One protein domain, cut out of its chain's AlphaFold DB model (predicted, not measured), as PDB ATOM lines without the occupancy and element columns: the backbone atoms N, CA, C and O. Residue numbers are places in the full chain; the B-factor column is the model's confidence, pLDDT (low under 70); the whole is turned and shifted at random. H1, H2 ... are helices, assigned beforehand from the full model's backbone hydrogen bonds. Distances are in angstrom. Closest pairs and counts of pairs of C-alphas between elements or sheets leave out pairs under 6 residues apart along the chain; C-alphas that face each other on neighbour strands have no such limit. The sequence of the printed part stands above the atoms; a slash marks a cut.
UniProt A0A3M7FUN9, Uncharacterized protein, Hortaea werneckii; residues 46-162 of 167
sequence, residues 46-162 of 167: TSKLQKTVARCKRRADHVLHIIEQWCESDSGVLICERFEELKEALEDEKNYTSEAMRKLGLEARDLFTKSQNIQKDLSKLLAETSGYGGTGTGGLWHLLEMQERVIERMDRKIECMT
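AT A GLANCE: This is residues 46 to 162 of the 167 residues of an uncharacterized protein of Hortaea werneckii (UniProt A0A3M7FUN9). One very long helix, H2, runs the length of a rod, and a shorter helix folds back along it from each end: H1 along its first part and H3 along its last part. The two helical hairpins share H2, while H1 and H3 stay apart; the beginning of H1, residues 46 to 51, sticks out. The printed part has 117 residues with three named helices, in the order H1, H2, H3, and no named strand; the class is all helix. The whole is extended, with a radius of gyration of the C-alphas of 26.4 A and spans of 88 by 28 by 16 A.

HOW THE PARTS SIT: H2, residues 76 to 131, touches H1, residues 46 to 71, and the closest C-alphas are those of Leu 86 and Ile 66, 6.4 A apart. H2 touches H1 with residues 79 to 93 alone, and H1 touches H2 with residues 59 to 70 alone. This hairpin has a shallow tilt of 23 degrees, opposite ways. With residues 109 to 130 alone, H2 touches H3, residues 137 to 159; the closest C-alphas are those of Arg 109 and Ile 158, 5.9 A apart. This second hairpin has a shallow tilt of 22 degrees, opposite ways. H1 and H3 are apart. Every O i to N i+4 pair is within hydrogen-bond range in H3, against 21 of 22 in H1 and 51 of 52 in H2.

IN THESE COORDINATES: H2 measures 82.5 A from C-alpha 76 at (26.188, -31.940, -30.480) to C-alpha 131 at (-11.073, 40.523, -43.428). H1 measures 37.1 A and begins with C-alpha 46 at (23.675, 9.279, -49.652). H3 measures 33.3 A and ends with C-alpha 159 at (-1.544, 10.471, -33.038).

THE WHOLE: The two C-alphas farthest apart, those of Ser 75 and Gly 133, are 88.2 A from each other. The printed part has no cut, and both links are tight. Residues 131 to 139, of which 137 to 139 belong to H3, stand free. The mean pLDDT of the printed part is 77.6; it is under 70 at residues 46 to 49, 71, 73 to 80, 129 to 140 and 162.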
ATOM      1  N   THR A  46      22.991  10.456 -49.102       61.47
ATOM      2  CA  THR A  46      23.675   9.279 -49.652       61.47
ATOM      3  C   THR A  46      24.734   8.693 -48.715       61.47
ATOM      4  O   THR A  46      24.768   7.478 -48.547       61.47
ATOM      5  N   SER A  47      25.557   9.514 -48.056       69.31
ATOM      6  CA  SER A  47      26.608   9.059 -47.131       69.31
ATOM      7  C   SER A  47      26.044   8.408 -45.861       69.31
ATOM      8  O   SER A  47      26.574   7.397 -45.392       69.31
ATOM      9  N   LYS A  48      24.929   8.931 -45.326       69.31
ATOM     10  CA  LYS A  48      24.201   8.309 -44.205       69.31
ATOM     11  C   LYS A  48      23.594   6.974 -44.637       69.31
ATOM     12  O   LYS A  48      23.781   5.972 -43.952       69.31
ATOM     13  N   LEU A  49      22.950   6.942 -45.805       68.56
ATOM     14  CA  LEU A  49      22.349   5.731 -46.369       68.56
ATOM     15  C   LEU A  49      23.398   4.636 -46.639       68.56
ATOM     16  O   LEU A  49      23.191   3.489 -46.250       68.56
ATOM     17  N   GLN A  50      24.557   4.986 -47.206       71.75
ATOM     18  CA  GLN A  50      25.686   4.067 -47.413       71.75
ATOM     19  C   GLN A  50      26.212   3.478 -46.094       71.75
ATOM     20  O   GLN A  50      26.426   2.267 -46.012       71.75
ATOM     21  N   LYS A  51      26.370   4.299 -45.042       77.81
ATOM     22  CA  LYS A  51      26.787   3.827 -43.706       77.81
ATOM     23  C   LYS A  51      25.777   2.843 -43.101       77.81
ATOM     24  O   LYS A  51      26.195   1.827 -42.545       77.81
ATOM     25  N   THR A  52      24.473   3.092 -43.251       76.69
ATOM     26  CA  THR A  52      23.420   2.160 -42.806       76.69
ATOM     27  C   THR A  52      23.457   0.852 -43.596       76.69
ATOM     28  O   THR A  52      23.538  -0.213 -42.988       76.69
ATOM     29  N   VAL A  53      23.504   0.905 -44.934       78.12
ATOM     30  CA  VAL A  53      23.584  -0.294 -45.795       78.12
ATOM     31  C   VAL A  53      24.810  -1.153 -45.448       78.12
ATOM     32  O   VAL A  53      24.688  -2.370 -45.315       78.12
ATOM     33  N   ALA A  54      25.972  -0.539 -45.204       82.50
ATOM     34  CA  ALA A  54      27.188  -1.244 -44.786       82.50
ATOM     35  C   ALA A  54      27.134  -1.812 -43.348       82.50
ATOM     36  O   ALA A  54      27.903  -2.718 -43.012       82.50
ATOM     37  N   ARG A  55      26.247  -1.307 -42.475       80.69
ATOM     38  CA  ARG A  55      25.965  -1.911 -41.158       80.69
ATOM     39  C   ARG A  55      25.003  -3.092 -41.290       80.69
ATOM     40  O   ARG A  55      25.312  -4.152 -40.755       80.69
ATOM     41  N   CYS A  56      23.908  -2.934 -42.033       80.88
ATOM     42  CA  CYS A  56      22.955  -4.012 -42.308       80.88
ATOM     43  C   CYS A  56      23.637  -5.202 -42.996       80.88
ATOM     44  O   CYS A  56      23.476  -6.330 -42.538       80.88
ATOM     45  N   LYS A  57      24.474  -4.958 -44.021       86.19
ATOM     46  CA  LYS A  57      25.201  -6.039 -44.705       86.19
ATOM     47  C   LYS A  57      26.063  -6.844 -43.732       86.19
ATOM     48  O   LYS A  57      25.906  -8.051 -43.676       86.19
ATOM     49  N   ARG A  58      26.899  -6.195 -42.909       87.19
ATOM     50  CA  ARG A  58      27.781  -6.902 -41.958       87.19
ATOM     51  C   ARG A  58      27.034  -7.769 -40.940       87.19
ATOM     52  O   ARG A  58      27.595  -8.753 -40.479       87.19
ATOM     53  N   ARG A  59      25.796  -7.414 -40.580       84.50
ATOM     54  CA  ARG A  59      24.975  -8.189 -39.631       84.50
ATOM     55  C   ARG A  59      24.272  -9.360 -40.318       84.50
ATOM     56  O   ARG A  59      24.278 -10.456 -39.772       84.50
ATOM     57  N   ALA A  60      23.808  -9.174 -41.554       84.56
ATOM     58  CA  ALA A  60      23.367 -10.279 -42.405       84.56
ATOM     59  C   ALA A  60      24.514 -11.262 -42.718       84.56
ATOM     60  O   ALA A  60      24.335 -12.464 -42.556       84.56
ATOM     61  N   ASP A  61      25.700 -10.759 -43.083       88.62
ATOM     62  CA  ASP A  61      26.915 -11.555 -43.310       88.62
ATOM     63  C   ASP A  61      27.279 -12.376 -42.048       88.62
ATOM     64  O   ASP A  61      27.636 -13.545 -42.156       88.62
ATOM     65  N   HIS A  62      27.144 -11.794 -40.847       86.50
ATOM     66  CA  HIS A  62      27.393 -12.479 -39.570       86.50
ATOM     67  C   HIS A  62      26.375 -13.595 -39.276       86.50
ATOM     68  O   HIS A  62      26.769 -14.713 -38.957       86.50
ATOM     69  N   VAL A  63      25.073 -13.322 -39.432       86.88
ATOM     70  CA  VAL A  63      24.013 -14.332 -39.236       86.88
ATOM     71  C   VAL A  63      24.143 -15.476 -40.246       86.88
ATOM     72  O   VAL A  63      24.002 -16.638 -39.867       86.88
ATOM     73  N   LEU A  64      24.468 -15.173 -41.509       85.62
ATOM     74  CA  LEU A  64      24.761 -16.189 -42.523       85.62
ATOM     75  C   LEU A  64      25.954 -17.056 -42.113       85.62
ATOM     76  O   LEU A  64      25.840 -18.275 -42.160       85.62
ATOM     77  N   HIS A  65      27.043 -16.456 -41.629       86.19
ATOM     78  CA  HIS A  65      28.233 -17.202 -41.219       86.19
ATOM     79  C   HIS A  65      27.969 -18.188 -40.067       86.19
ATOM     80  O   HIS A  65      28.480 -19.309 -40.092       86.19
ATOM     81  N   ILE A  66      27.140 -17.812 -39.083       82.62
ATOM     82  CA  ILE A  66      26.734 -18.716 -37.992       82.62
ATOM     83  C   ILE A  66      25.930 -19.905 -38.552       82.62
ATOM     84  O   ILE A  66      26.169 -21.049 -38.166       82.62
ATOM     85  N   ILE A  67      25.012 -19.655 -39.495       81.06
ATOM     86  CA  ILE A  67      24.193 -20.697 -40.137       81.06
ATOM     87  C   ILE A  67      25.053 -21.628 -41.008       81.06
ATOM     88  O   ILE A  67      24.909 -22.845 -40.914       81.06
ATOM     89  N   GLU A  68      25.971 -21.080 -41.809       82.69
ATOM     90  CA  GLU A  68      26.923 -21.846 -42.626       82.69
ATOM     91  C   GLU A  68      27.779 -22.766 -41.745       82.69
ATOM     92  O   GLU A  68      27.781 -23.981 -41.948       82.69
ATOM     93  N   GLN A  69      28.405 -22.225 -40.691       77.62
ATOM     94  CA  GLN A  69      29.168 -23.031 -39.735       77.62
ATOM     95  C   GLN A  69      28.307 -24.099 -39.034       77.62
ATOM     96  O   GLN A  69      28.812 -25.182 -38.723       77.62
ATOM     97  N   TRP A  70      27.031 -23.816 -38.750       71.00
ATOM     98  CA  TRP A  70      26.120 -24.775 -38.116       71.00
ATOM     99  C   TRP A  70      25.818 -25.969 -39.034       71.00
ATOM    100  O   TRP A  70      25.839 -27.107 -38.563       71.00
ATOM    101  N   CYS A  71      25.638 -25.735 -40.338       66.00
ATOM    102  CA  CYS A  71      25.466 -26.793 -41.338       66.00
ATOM    103  C   CYS A  71      26.707 -27.687 -41.533       66.00
ATOM    104  O   CYS A  71      26.565 -28.800 -42.034       66.00
ATOM    105  N   GLU A  72      27.897 -27.235 -41.129       72.56
ATOM    106  CA  GLU A  72      29.166 -27.973 -41.259       72.56
ATOM    107  C   GLU A  72      29.585 -28.749 -39.985       72.56
ATOM    108  O   GLU A  72      30.684 -29.303 -39.936       72.56
ATOM    109  N   SER A  73      28.754 -28.800 -38.931       64.38
ATOM    110  CA  SER A  73      29.134 -29.370 -37.622       64.38
ATOM    111  C   SER A  73      28.347 -30.615 -37.203       64.38
ATOM    112  O   SER A  73      27.249 -30.512 -36.657       64.38
ATOM    113  N   ASP A  74      29.002 -31.777 -37.263       62.66
ATOM    114  CA  ASP A  74      28.483 -33.061 -36.758       62.66
ATOM    115  C   ASP A  74      28.415 -33.180 -35.214       62.66
ATOM    116  O   ASP A  74      27.901 -34.173 -34.694       62.66
ATOM    117  N   SER A  75      28.955 -32.224 -34.438       59.97
ATOM    118  CA  SER A  75      29.087 -32.375 -32.975       59.97
ATOM    119  C   SER A  75      27.983 -31.671 -32.169       59.97
ATOM    120  O   SER A  75      27.783 -30.461 -32.269       59.97
ATOM    121  N   GLY A  76      27.313 -32.425 -31.291       54.91
ATOM    122  CA  GLY A  76      26.188 -31.940 -30.480       54.91
ATOM    123  C   GLY A  76      26.510 -30.845 -29.454       54.91
ATOM    124  O   GLY A  76      25.588 -30.193 -28.981       54.91
ATOM    125  N   VAL A  77      27.785 -30.621 -29.108       58.03
ATOM    126  CA  VAL A  77      28.187 -29.559 -28.162       58.03
ATOM    127  C   VAL A  77      28.307 -28.213 -28.880       58.03
ATOM    128  O   VAL A  77      27.658 -27.254 -28.469       58.03
ATOM    129  N   LEU A  78      29.024 -28.168 -30.012       60.62
ATOM    130  CA  LEU A  78      29.142 -26.958 -30.844       60.62
ATOM    131  C   LEU A  78      27.783 -26.496 -31.401       60.62
ATOM    132  O   LEU A  78      27.587 -25.310 -31.647       60.62
ATOM    133  N   ILE A  79      26.831 -27.421 -31.571       62.25
ATOM    134  CA  ILE A  79      25.442 -27.110 -31.944       62.25
ATOM    135  C   ILE A  79      24.731 -26.265 -30.870       62.25
ATOM    136  O   ILE A  79      23.957 -25.381 -31.224       62.25
ATOM    137  N   CYS A  80      24.986 -26.500 -29.579       65.25
ATOM    138  CA  CYS A  80      24.337 -25.751 -28.497       65.25
ATOM    139  C   CYS A  80      24.902 -24.333 -28.349       65.25
ATOM    140  O   CYS A  80      24.133 -23.387 -28.209       65.25
ATOM    141  N   GLU A  81      26.228 -24.182 -28.409       72.50
ATOM    142  CA  GLU A  81      26.894 -22.876 -28.298       72.50
ATOM    143  C   GLU A  81      26.491 -21.965 -29.472       72.50
ATOM    144  O   GLU A  81      25.992 -20.860 -29.260       72.50
ATOM    145  N   ARG A  82      26.550 -22.481 -30.708       70.62
ATOM    146  CA  ARG A  82      26.140 -21.743 -31.917       70.62
ATOM    147  C   ARG A  82      24.642 -21.446 -31.994       70.62
ATOM    148  O   ARG A  82      24.250 -20.486 -32.654       70.62
ATOM    149  N   PHE A  83      23.789 -22.238 -31.339       78.00
ATOM    150  CA  PHE A  83      22.359 -21.927 -31.249       78.00
ATOM    151  C   PHE A  83      22.107 -20.679 -30.393       78.00
ATOM    152  O   PHE A  83      21.264 -19.855 -30.749       78.00
ATOM    153  N   GLU A  84      22.854 -20.512 -29.300       84.06
ATOM    154  CA  GLU A  84      22.788 -19.301 -28.479       84.06
ATOM    155  C   GLU A  84      23.425 -18.093 -29.190       84.06
ATOM    156  O   GLU A  84      22.795 -17.040 -29.244       84.06
ATOM    157  N   GLU A  85      24.568 -18.254 -29.875       85.00
ATOM    158  CA  GLU A  85      25.139 -17.198 -30.741       85.00
ATOM    159  C   GLU A  85      24.149 -16.731 -31.828       85.00
ATOM    160  O   GLU A  85      23.966 -15.529 -32.046       85.00
ATOM    161  N   LEU A  86      23.464 -17.670 -32.494       83.62
ATOM    162  CA  LEU A  86      22.441 -17.365 -33.499       83.62
ATOM    163  C   LEU A  86      21.242 -16.633 -32.879       83.62
ATOM    164  O   LEU A  86      20.724 -15.681 -33.469       83.62
ATOM    165  N   LYS A  87      20.800 -17.061 -31.693       85.50
ATOM    166  CA  LYS A  87      19.702 -16.439 -30.945       85.50
ATOM    167  C   LYS A  87      20.052 -15.007 -30.535       85.50
ATOM    168  O   LYS A  87      19.259 -14.108 -30.811       85.50
ATOM    169  N   GLU A  88      21.237 -14.765 -29.978       89.56
ATOM    170  CA  GLU A  88      21.708 -13.414 -29.642       89.56
ATOM    171  C   GLU A  88      21.819 -12.516 -30.886       89.56
ATOM    172  O   GLU A  88      21.318 -11.388 -30.873       89.56
ATOM    173  N   ALA A  89      22.378 -13.020 -31.991       86.38
ATOM    174  CA  ALA A  89      22.491 -12.265 -33.242       86.38
ATOM    175  C   ALA A  89      21.119 -11.901 -33.852       86.38
ATOM    176  O   ALA A  89      20.933 -10.787 -34.354       86.38
ATOM    177  N   LEU A  90      20.137 -12.808 -33.782       84.81
ATOM    178  CA  LEU A  90      18.762 -12.549 -34.227       84.81
ATOM    179  C   LEU A  90      18.016 -11.586 -33.290       84.81
ATOM    180  O   LEU A  90      17.212 -10.775 -33.761       84.81
ATOM    181  N   GLU A  91      18.281 -11.630 -31.983       88.38
ATOM    182  CA  GLU A  91      17.731 -10.660 -31.036       88.38
ATOM    183  C   GLU A  91      18.325  -9.257 -31.223       88.38
ATOM    184  O   GLU A  91      17.558  -8.291 -31.228       88.38
ATOM    185  N   ASP A  92      19.632  -9.125 -31.467       87.00
ATOM    186  CA  ASP A  92      20.263  -7.852 -31.851       87.00
ATOM    187  C   ASP A  92      19.669  -7.309 -33.166       87.00
ATOM    188  O   ASP A  92      19.297  -6.132 -33.248       87.00
ATOM    189  N   GLU A  93      19.506  -8.143 -34.201       84.75
ATOM    190  CA  GLU A  93      18.914  -7.704 -35.476       84.75
ATOM    191  C   GLU A  93      17.469  -7.205 -35.297       84.75
ATOM    192  O   GLU A  93      17.150  -6.078 -35.691       84.75
ATOM    193  N   LYS A  94      16.628  -7.966 -34.585       85.19
ATOM    194  CA  LYS A  94      15.278  -7.553 -34.159       85.19
ATOM    195  C   LYS A  94      15.296  -6.205 -33.424       85.19
ATOM    196  O   LYS A  94      14.504  -5.316 -33.749       85.19
ATOM    197  N   ASN A  95      16.189  -6.042 -32.448       86.94
ATOM    198  CA  ASN A  95      16.249  -4.856 -31.593       86.94
ATOM    199  C   ASN A  95      16.689  -3.606 -32.375       86.94
ATOM    200  O   ASN A  95      16.020  -2.576 -32.297       86.94
ATOM    201  N   TYR A  96      17.739  -3.702 -33.194       84.50
ATOM    202  CA  TYR A  96      18.192  -2.605 -34.062       84.50
ATOM    203  C   TYR A  96      17.158  -2.231 -35.125       84.50
ATOM    204  O   TYR A  96      16.912  -1.048 -35.354       84.50
ATOM    205  N   THR A  97      16.523  -3.219 -35.759       81.06
ATOM    206  CA  THR A  97      15.479  -2.977 -36.763       81.06
ATOM    207  C   THR A  97      14.259  -2.284 -36.136       81.06
ATOM    208  O   THR A  97      13.711  -1.346 -36.722       81.06
ATOM    209  N   SER A  98      13.889  -2.654 -34.903       80.12
ATOM    210  CA  SER A  98      12.880  -1.946 -34.101       80.12
ATOM    211  C   SER A  98      13.306  -0.509 -33.758       80.12
ATOM    212  O   SER A  98      12.537   0.436 -33.958       80.12
ATOM    213  N   GLU A  99      14.552  -0.303 -33.319       84.69
ATOM    214  CA  GLU A  99      15.082   1.026 -32.993       84.69
ATOM    215  C   GLU A  99      15.126   1.955 -34.219       84.69
ATOM    216  O   GLU A  99      14.724   3.120 -34.136       84.69
ATOM    217  N   ALA A 100      15.559   1.434 -35.369       81.12
ATOM    218  CA  ALA A 100      15.624   2.154 -36.634       81.12
ATOM    219  C   ALA A 100      14.226   2.561 -37.129       81.12
ATOM    220  O   ALA A 100      14.029   3.717 -37.513       81.12
ATOM    221  N   MET A 101      13.237   1.661 -37.052       79.06
ATOM    222  CA  MET A 101      11.840   1.998 -37.361       79.06
ATOM    223  C   MET A 101      11.266   3.036 -36.388       79.06
ATOM    224  O   MET A 101      10.637   3.997 -36.832       79.06
ATOM    225  N   ARG A 102      11.536   2.911 -35.080       82.62
ATOM    226  CA  ARG A 102      11.140   3.908 -34.068       82.62
ATOM    227  C   ARG A 102      11.724   5.287 -34.385       82.62
ATOM    228  O   ARG A 102      11.002   6.281 -34.333       82.62
ATOM    229  N   LYS A 103      13.011   5.357 -34.740       86.19
ATOM    230  CA  LYS A 103      13.679   6.611 -35.110       86.19
ATOM    231  C   LYS A 103      13.069   7.232 -36.369       86.19
ATOM    232  O   LYS A 103      12.738   8.413 -36.348       86.19
ATOM    233  N   LEU A 104      12.842   6.438 -37.416       81.25
ATOM    234  CA  LEU A 104      12.195   6.901 -38.647       81.25
ATOM    235  C   LEU A 104      10.763   7.407 -38.392       81.25
ATOM    236  O   LEU A 104      10.361   8.417 -38.967       81.25
ATOM    237  N   GLY A 105      10.012   6.768 -37.488       82.75
ATOM    238  CA  GLY A 105       8.697   7.246 -37.048       82.75
ATOM    239  C   GLY A 105       8.750   8.605 -36.335       82.75
ATOM    240  O   GLY A 105       7.915   9.470 -36.599       82.75
ATOM    241  N   LEU A 106       9.755   8.830 -35.483       85.19
ATOM    242  CA  LEU A 106       9.967  10.114 -34.800       85.19
ATOM    243  C   LEU A 106      10.395  11.233 -35.766       85.19
ATOM    244  O   LEU A 106       9.878  12.345 -35.658       85.19
ATOM    245  N   GLU A 107      11.283  10.937 -36.720       85.81
ATOM    246  CA  GLU A 107      11.697  11.876 -37.777       85.81
ATOM    247  C   GLU A 107      10.517  12.229 -38.701       85.81
ATOM    248  O   GLU A 107      10.286  13.403 -38.995       85.81
ATOM    249  N   ALA A 108       9.695  11.246 -39.085       81.31
ATOM    250  CA  ALA A 108       8.469  11.492 -39.842       81.31
ATOM    251  C   ALA A 108       7.473  12.366 -39.058       81.31
ATOM    252  O   ALA A 108       6.927  13.322 -39.611       81.31
ATOM    253  N   ARG A 109       7.257  12.083 -37.766       84.94
ATOM    254  CA  ARG A 109       6.372  12.871 -36.890       84.94
ATOM    255  C   ARG A 109       6.795  14.341 -36.820       84.94
ATOM    256  O   ARG A 109       5.943  15.208 -36.972       84.94
ATOM    257  N   ASP A 110       8.086  14.618 -36.634       87.62
ATOM    258  CA  ASP A 110       8.634  15.984 -36.619       87.62
ATOM    259  C   ASP A 110       8.372  16.733 -37.941       87.62
ATOM    260  O   ASP A 110       7.894  17.870 -37.926       87.62
ATOM    261  N   LEU A 111       8.571  16.073 -39.089       85.81
ATOM    262  CA  LEU A 111       8.238  16.639 -40.402       85.81
ATOM    263  C   LEU A 111       6.735  16.930 -40.557       85.81
ATOM    264  O   LEU A 111       6.374  17.980 -41.098       85.81
ATOM    265  N   PHE A 112       5.855  16.055 -40.054       81.94
ATOM    266  CA  PHE A 112       4.409  16.307 -40.034       81.94
ATOM    267  C   PHE A 112       4.052  17.505 -39.137       81.94
ATOM    268  O   PHE A 112       3.316  18.381 -39.588       81.94
ATOM    269  N   THR A 113       4.608  17.606 -37.925       86.88
ATOM    270  CA  THR A 113       4.376  18.751 -37.021       86.88
ATOM    271  C   THR A 113       4.847  20.072 -37.640       86.88
ATOM    272  O   THR A 113       4.090  21.041 -37.664       86.88
ATOM    273  N   LYS A 114       6.054  20.111 -38.221       89.94
ATOM    274  CA  LYS A 114       6.581  21.300 -38.921       89.94
ATOM    275  C   LYS A 114       5.693  21.718 -40.091       89.94
ATOM    276  O   LYS A 114       5.341  22.890 -40.207       89.94
ATOM    277  N   SER A 115       5.275  20.757 -40.914       81.06
ATOM    278  CA  SER A 115       4.381  21.007 -42.051       81.06
ATOM    279  C   SER A 115       3.011  21.531 -41.605       81.06
ATOM    280  O   SER A 115       2.452  22.420 -42.243       81.06
ATOM    281  N   GLN A 116       2.483  21.026 -40.486       84.50
ATOM    282  CA  GLN A 116       1.198  21.459 -39.941       84.50
ATOM    283  C   GLN A 116       1.261  22.887 -39.378       84.50
ATOM    284  O   GLN A 116       0.315  23.649 -39.565       84.50
ATOM    285  N   ASN A 117       2.365  23.273 -38.731       86.12
ATOM    286  CA  ASN A 117       2.551  24.640 -38.233       86.12
ATOM    287  C   ASN A 117       2.579  25.652 -39.389       86.12
ATOM    288  O   ASN A 117       1.773  26.578 -39.391       86.12
ATOM    289  N   ILE A 118       3.374  25.389 -40.436       86.19
ATOM    290  CA  ILE A 118       3.396  26.201 -41.671       86.19
ATOM    291  C   ILE A 118       1.984  26.342 -42.268       86.19
ATOM    292  O   ILE A 118       1.601  27.407 -42.754       86.19
ATOM    293  N   GLN A 119       1.181  25.277 -42.214       82.00
ATOM    294  CA  GLN A 119      -0.194  25.311 -42.700       82.00
ATOM    295  C   GLN A 119      -1.134  26.131 -41.797       82.00
ATOM    296  O   GLN A 119      -1.999  26.842 -42.315       82.00
ATOM    297  N   LYS A 120      -0.973  26.069 -40.470       84.00
ATOM    298  CA  LYS A 120      -1.712  26.901 -39.501       84.00
ATOM    299  C   LYS A 120      -1.388  28.388 -39.702       84.00
ATOM    300  O   LYS A 120      -2.313  29.196 -39.779       84.00
ATOM    301  N   ASP A 121      -0.117  28.729 -39.910       85.75
ATOM    302  CA  ASP A 121       0.330  30.097 -40.211       85.75
ATOM    303  C   ASP A 121      -0.244  30.609 -41.543       85.75
ATOM    304  O   ASP A 121      -0.782  31.716 -41.613       85.75
ATOM    305  N   LEU A 122      -0.229  29.780 -42.595       81.94
ATOM    306  CA  LEU A 122      -0.855  30.111 -43.880       81.94
ATOM    307  C   LEU A 122      -2.378  30.306 -43.751       81.94
ATOM    308  O   LEU A 122      -2.929  31.229 -44.349       81.94
ATOM    309  N   SER A 123      -3.053  29.472 -42.955       78.50
ATOM    310  CA  SER A 123      -4.497  29.595 -42.696       78.50
ATOM    311  C   SER A 123      -4.820  30.916 -41.982       78.50
ATOM    312  O   SER A 123      -5.778  31.600 -42.345       78.50
ATOM    313  N   LYS A 124      -3.978  31.325 -41.019       83.69
ATOM    314  CA  LYS A 124      -4.077  32.618 -40.322       83.69
ATOM    315  C   LYS A 124      -3.915  33.798 -41.285       83.69
ATOM    316  O   LYS A 124      -4.771  34.678 -41.299       83.69
ATOM    317  N   LEU A 125      -2.884  33.784 -42.134       81.62
ATOM    318  CA  LEU A 125      -2.647  34.833 -43.138       81.62
ATOM    319  C   LEU A 125      -3.810  34.961 -44.137       81.62
ATOM    320  O   LEU A 125      -4.207  36.072 -44.495       81.62
ATOM    321  N   LEU A 126      -4.395  33.839 -44.571       75.75
ATOM    322  CA  LEU A 126      -5.561  33.833 -45.462       75.75
ATOM    323  C   LEU A 126      -6.822  34.372 -44.767       75.75
ATOM    324  O   LEU A 126      -7.569  35.138 -45.379       75.75
ATOM    325  N   ALA A 127      -7.031  34.044 -43.488       73.69
ATOM    326  CA  ALA A 127      -8.123  34.594 -42.686       73.69
ATOM    327  C   ALA A 127      -7.973  36.113 -42.468       73.69
ATOM    328  O   ALA A 127      -8.927  36.857 -42.706       73.69
ATOM    329  N   GLU A 128      -6.775  36.591 -42.114       79.12
ATOM    330  CA  GLU A 128      -6.457  38.024 -41.979       79.12
ATOM    331  C   GLU A 128      -6.674  38.777 -43.305       79.12
ATOM    332  O   GLU A 128      -7.323  39.826 -43.329       79.12
ATOM    333  N   THR A 129      -6.239  38.194 -44.429       67.94
ATOM    334  CA  THR A 129      -6.471  38.739 -45.778       67.94
ATOM    335  C   THR A 129      -7.965  38.794 -46.130       67.94
ATOM    336  O   THR A 129      -8.420  39.764 -46.738       67.94
ATOM    337  N   SER A 130      -8.758  37.796 -45.714       61.38
ATOM    338  CA  SER A 130     -10.209  37.751 -45.965       61.38
ATOM    339  C   SER A 130     -10.986  38.880 -45.273       61.38
ATOM    340  O   SER A 130     -12.018  39.316 -45.786       61.38
ATOM    341  N   GLY A 131     -10.470  39.400 -44.151       58.28
ATOM    342  CA  GLY A 131     -11.073  40.523 -43.428       58.28
ATOM    343  C   GLY A 131     -11.009  41.852 -44.190       58.28
ATOM    344  O   GLY A 131     -11.856  42.720 -43.982       58.28
ATOM    345  N   TYR A 132     -10.064  42.007 -45.124       53.56
ATOM    346  CA  TYR A 132      -9.861  43.234 -45.905       53.56
ATOM    347  C   TYR A 132     -10.740  43.309 -47.175       53.56
ATOM    348  O   TYR A 132     -10.274  43.566 -48.283       53.56
ATOM    349  N   GLY A 133     -12.056  43.133 -47.008       50.34
ATOM    350  CA  GLY A 133     -13.072  43.679 -47.926       50.34
ATOM    351  C   GLY A 133     -13.185  43.076 -49.337       50.34
ATOM    352  O   GLY A 133     -13.829  43.679 -50.195       50.34
ATOM    353  N   GLY A 134     -12.596  41.909 -49.610       50.66
ATOM    354  CA  GLY A 134     -12.633  41.279 -50.937       50.66
ATOM    355  C   GLY A 134     -13.937  40.525 -51.240       50.66
ATOM    356  O   GLY A 134     -14.142  39.414 -50.755       50.66
ATOM    357  N   THR A 135     -14.791  41.057 -52.121       51.91
ATOM    358  CA  THR A 135     -16.057  40.434 -52.584       51.91
ATOM    359  C   THR A 135     -15.865  39.274 -53.584       51.91
ATOM    360  O   THR A 135     -16.514  39.202 -54.625       51.91
ATOM    361  N   GLY A 136     -14.987  38.322 -53.247       54.88
ATOM    362  CA  GLY A 136     -14.681  37.103 -54.017       54.88
ATOM    363  C   GLY A 136     -14.646  35.837 -53.148       54.88
ATOM    364  O   GLY A 136     -13.832  34.943 -53.362       54.88
ATOM    365  N   THR A 137     -15.478  35.787 -52.107       58.50
ATOM    366  CA  THR A 137     -15.246  34.975 -50.899       58.50
ATOM    367  C   THR A 137     -15.398  33.458 -51.055       58.50
ATOM    368  O   THR A 137     -14.768  32.721 -50.300       58.50
ATOM    369  N   GLY A 138     -16.190  32.960 -52.012       63.00
ATOM    370  CA  GLY A 138     -16.534  31.529 -52.098       63.00
ATOM    371  C   GLY A 138     -15.331  30.586 -52.255       63.00
ATOM    372  O   GLY A 138     -15.255  29.564 -51.578       63.00
ATOM    373  N   GLY A 139     -14.358  30.950 -53.099       66.38
ATOM    374  CA  GLY A 139     -13.140  30.150 -53.286       66.38
ATOM    375  C   GLY A 139     -12.191  30.193 -52.084       66.38
ATOM    376  O   GLY A 139     -11.543  29.196 -51.776       66.38
ATOM    377  N   LEU A 140     -12.145  31.325 -51.372       69.06
ATOM    378  CA  LEU A 140     -11.280  31.514 -50.206       69.06
ATOM    379  C   LEU A 140     -11.804  30.749 -48.980       69.06
ATOM    380  O   LEU A 140     -11.023  30.097 -48.293       69.06
ATOM    381  N   TRP A 141     -13.125  30.738 -48.764       70.25
ATOM    382  CA  TRP A 141     -13.753  29.897 -47.738       70.25
ATOM    383  C   TRP A 141     -13.504  28.407 -47.973       70.25
ATOM    384  O   TRP A 141     -13.144  27.696 -47.039       70.25
ATOM    385  N   HIS A 142     -13.623  27.936 -49.217       73.75
ATOM    386  CA  HIS A 142     -13.346  26.534 -49.528       73.75
ATOM    387  C   HIS A 142     -11.855  26.176 -49.372       73.75
ATOM    388  O   HIS A 142     -11.529  25.055 -48.985       73.75
ATOM    389  N   LEU A 143     -10.937  27.123 -49.606       75.56
ATOM    390  CA  LEU A 143      -9.510  26.927 -49.334       75.56
ATOM    391  C   LEU A 143      -9.224  26.766 -47.831       75.56
ATOM    392  O   LEU A 143      -8.494  25.848 -47.461       75.56
ATOM    393  N   LEU A 144      -9.830  27.600 -46.979       77.19
ATOM    394  CA  LEU A 144      -9.726  27.487 -45.517       77.19
ATOM    395  C   LEU A 144     -10.318  26.158 -45.010       77.19
ATOM    396  O   LEU A 144      -9.671  25.447 -44.244       77.19
ATOM    397  N   GLU A 145     -11.492  25.764 -45.511       79.81
ATOM    398  CA  GLU A 145     -12.132  24.477 -45.191       79.81
ATOM    399  C   GLU A 145     -11.255  23.275 -45.603       79.81
ATOM    400  O   GLU A 145     -11.107  22.300 -44.860       79.81
ATOM    401  N   MET A 146     -10.629  23.328 -46.784       78.44
ATOM    402  CA  MET A 146      -9.665  22.306 -47.204       78.44
ATOM    403  C   MET A 146      -8.423  22.284 -46.310       78.44
ATOM    404  O   MET A 146      -7.902  21.199 -46.038       78.44
ATOM    405  N   GLN A 147      -7.952  23.442 -45.836       80.62
ATOM    406  CA  GLN A 147      -6.807  23.511 -44.933       80.62
ATOM    407  C   GLN A 147      -7.119  22.879 -43.573       80.62
ATOM    408  O   GLN A 147      -6.366  22.008 -43.134       80.62
ATOM    409  N   GLU A 148      -8.249  23.224 -42.956       82.50
ATOM    410  CA  GLU A 148      -8.709  22.652 -41.682       82.50
ATOM    411  C   GLU A 148      -8.790  21.116 -41.740       82.50
ATOM    412  O   GLU A 148      -8.148  20.420 -40.950       82.50
ATOM    413  N   ARG A 149      -9.448  20.565 -42.771       83.69
ATOM    414  CA  ARG A 149      -9.538  19.106 -42.996       83.69
ATOM    415  C   ARG A 149      -8.175  18.422 -43.162       83.69
ATOM    416  O   ARG A 149      -8.049  17.233 -42.858       83.69
ATOM    417  N   VAL A 150      -7.165  19.116 -43.694       83.88
ATOM    418  CA  VAL A 150      -5.798  18.579 -43.818       83.88
ATOM    419  C   VAL A 150      -5.058  18.664 -42.481       83.88
ATOM    420  O   VAL A 150      -4.431  17.675 -42.104       83.88
ATOM    421  N   ILE A 151      -5.220  19.750 -41.717       84.75
ATOM    422  CA  ILE A 151      -4.669  19.885 -40.357       84.75
ATOM    423  C   ILE A 151      -5.173  18.741 -39.465       84.75
ATOM    424  O   ILE A 151      -4.344  18.010 -38.922       84.75
ATOM    425  N   GLU A 152      -6.488  18.479 -39.430       85.50
ATOM    426  CA  GLU A 152      -7.058  17.354 -38.666       85.50
ATOM    427  C   GLU A 152      -6.513  15.980 -39.118       85.50
ATOM    428  O   GLU A 152      -6.408  15.029 -38.339       85.50
ATOM    429  N   ARG A 153      -6.252  15.803 -40.423       84.31
ATOM    430  CA  ARG A 153      -5.667  14.557 -40.955       84.31
ATOM    431  C   ARG A 153      -4.218  14.397 -40.503       84.31
ATOM    432  O   ARG A 153      -3.793  13.266 -40.286       84.31
ATOM    433  N   MET A 154      -3.489  15.497 -40.347       83.19
ATOM    434  CA  MET A 154      -2.127  15.500 -39.822       83.19
ATOM    435  C   MET A 154      -2.110  15.262 -38.310       83.19
ATOM    436  O   MET A 154      -1.292  14.459 -37.874       83.19
ATOM    437  N   ASP A 155      -3.051  15.823 -37.538       83.81
ATOM    438  CA  ASP A 155      -3.220  15.511 -36.107       83.81
ATOM    439  C   ASP A 155      -3.472  14.011 -35.897       83.81
ATOM    440  O   ASP A 155      -2.677  13.336 -35.244       83.81
ATOM    441  N   ARG A 156      -4.495  13.448 -36.559       84.94
ATOM    442  CA  ARG A 156      -4.795  12.003 -36.500       84.94
ATOM    443  C   ARG A 156      -3.622  11.141 -36.988       84.94
ATOM    444  O   ARG A 156      -3.388  10.056 -36.465       84.94
ATOM    445  N   LYS A 157      -2.840  11.609 -37.971       83.06
ATOM    446  CA  LYS A 157      -1.648  10.885 -38.440       83.06
ATOM    447  C   LYS A 157      -0.503  10.930 -37.423       83.06
ATOM    448  O   LYS A 157       0.170   9.914 -37.263       83.06
ATOM    449  N   ILE A 158      -0.286  12.061 -36.752       84.69
ATOM    450  CA  ILE A 158       0.683  12.221 -35.656       84.69
ATOM    451  C   ILE A 158       0.290  11.318 -34.482       84.69
ATOM    452  O   ILE A 158       1.133  10.557 -34.011       84.69
ATOM    453  N   GLU A 159      -0.984  11.330 -34.087       84.50
ATOM    454  CA  GLU A 159      -1.544  10.471 -33.038       84.50
ATOM    455  C   GLU A 159      -1.247   8.991 -33.323       84.50
ATOM    456  O   GLU A 159      -0.527   8.363 -32.547       84.50
ATOM    457  N   CYS A 160      -1.636   8.471 -34.496       80.00
ATOM    458  CA  CYS A 160      -1.350   7.086 -34.905       80.00
ATOM    459  C   CYS A 160       0.148   6.733 -35.045       80.00
ATOM    460  O   CYS A 160       0.474   5.558 -35.189       80.00
ATOM    461  N   MET A 161       1.064   7.710 -35.052       75.50
ATOM    462  CA  MET A 161       2.521   7.480 -34.998       75.50
ATOM    463  C   MET A 161       3.085   7.559 -33.567       75.50
ATOM    464  O   MET A 161       4.284   7.364 -33.369       75.50
ATOM    465  N   THR A 162       2.238   7.847 -32.577       69.00
ATOM    466  CA  THR A 162       2.579   7.906 -31.145       69.00
ATOM    467  C   THR A 162       1.807   6.902 -30.287       69.00
ATOM    468  O   THR A 162       2.290   6.546 -29.214       69.00
TER     469      THR A 162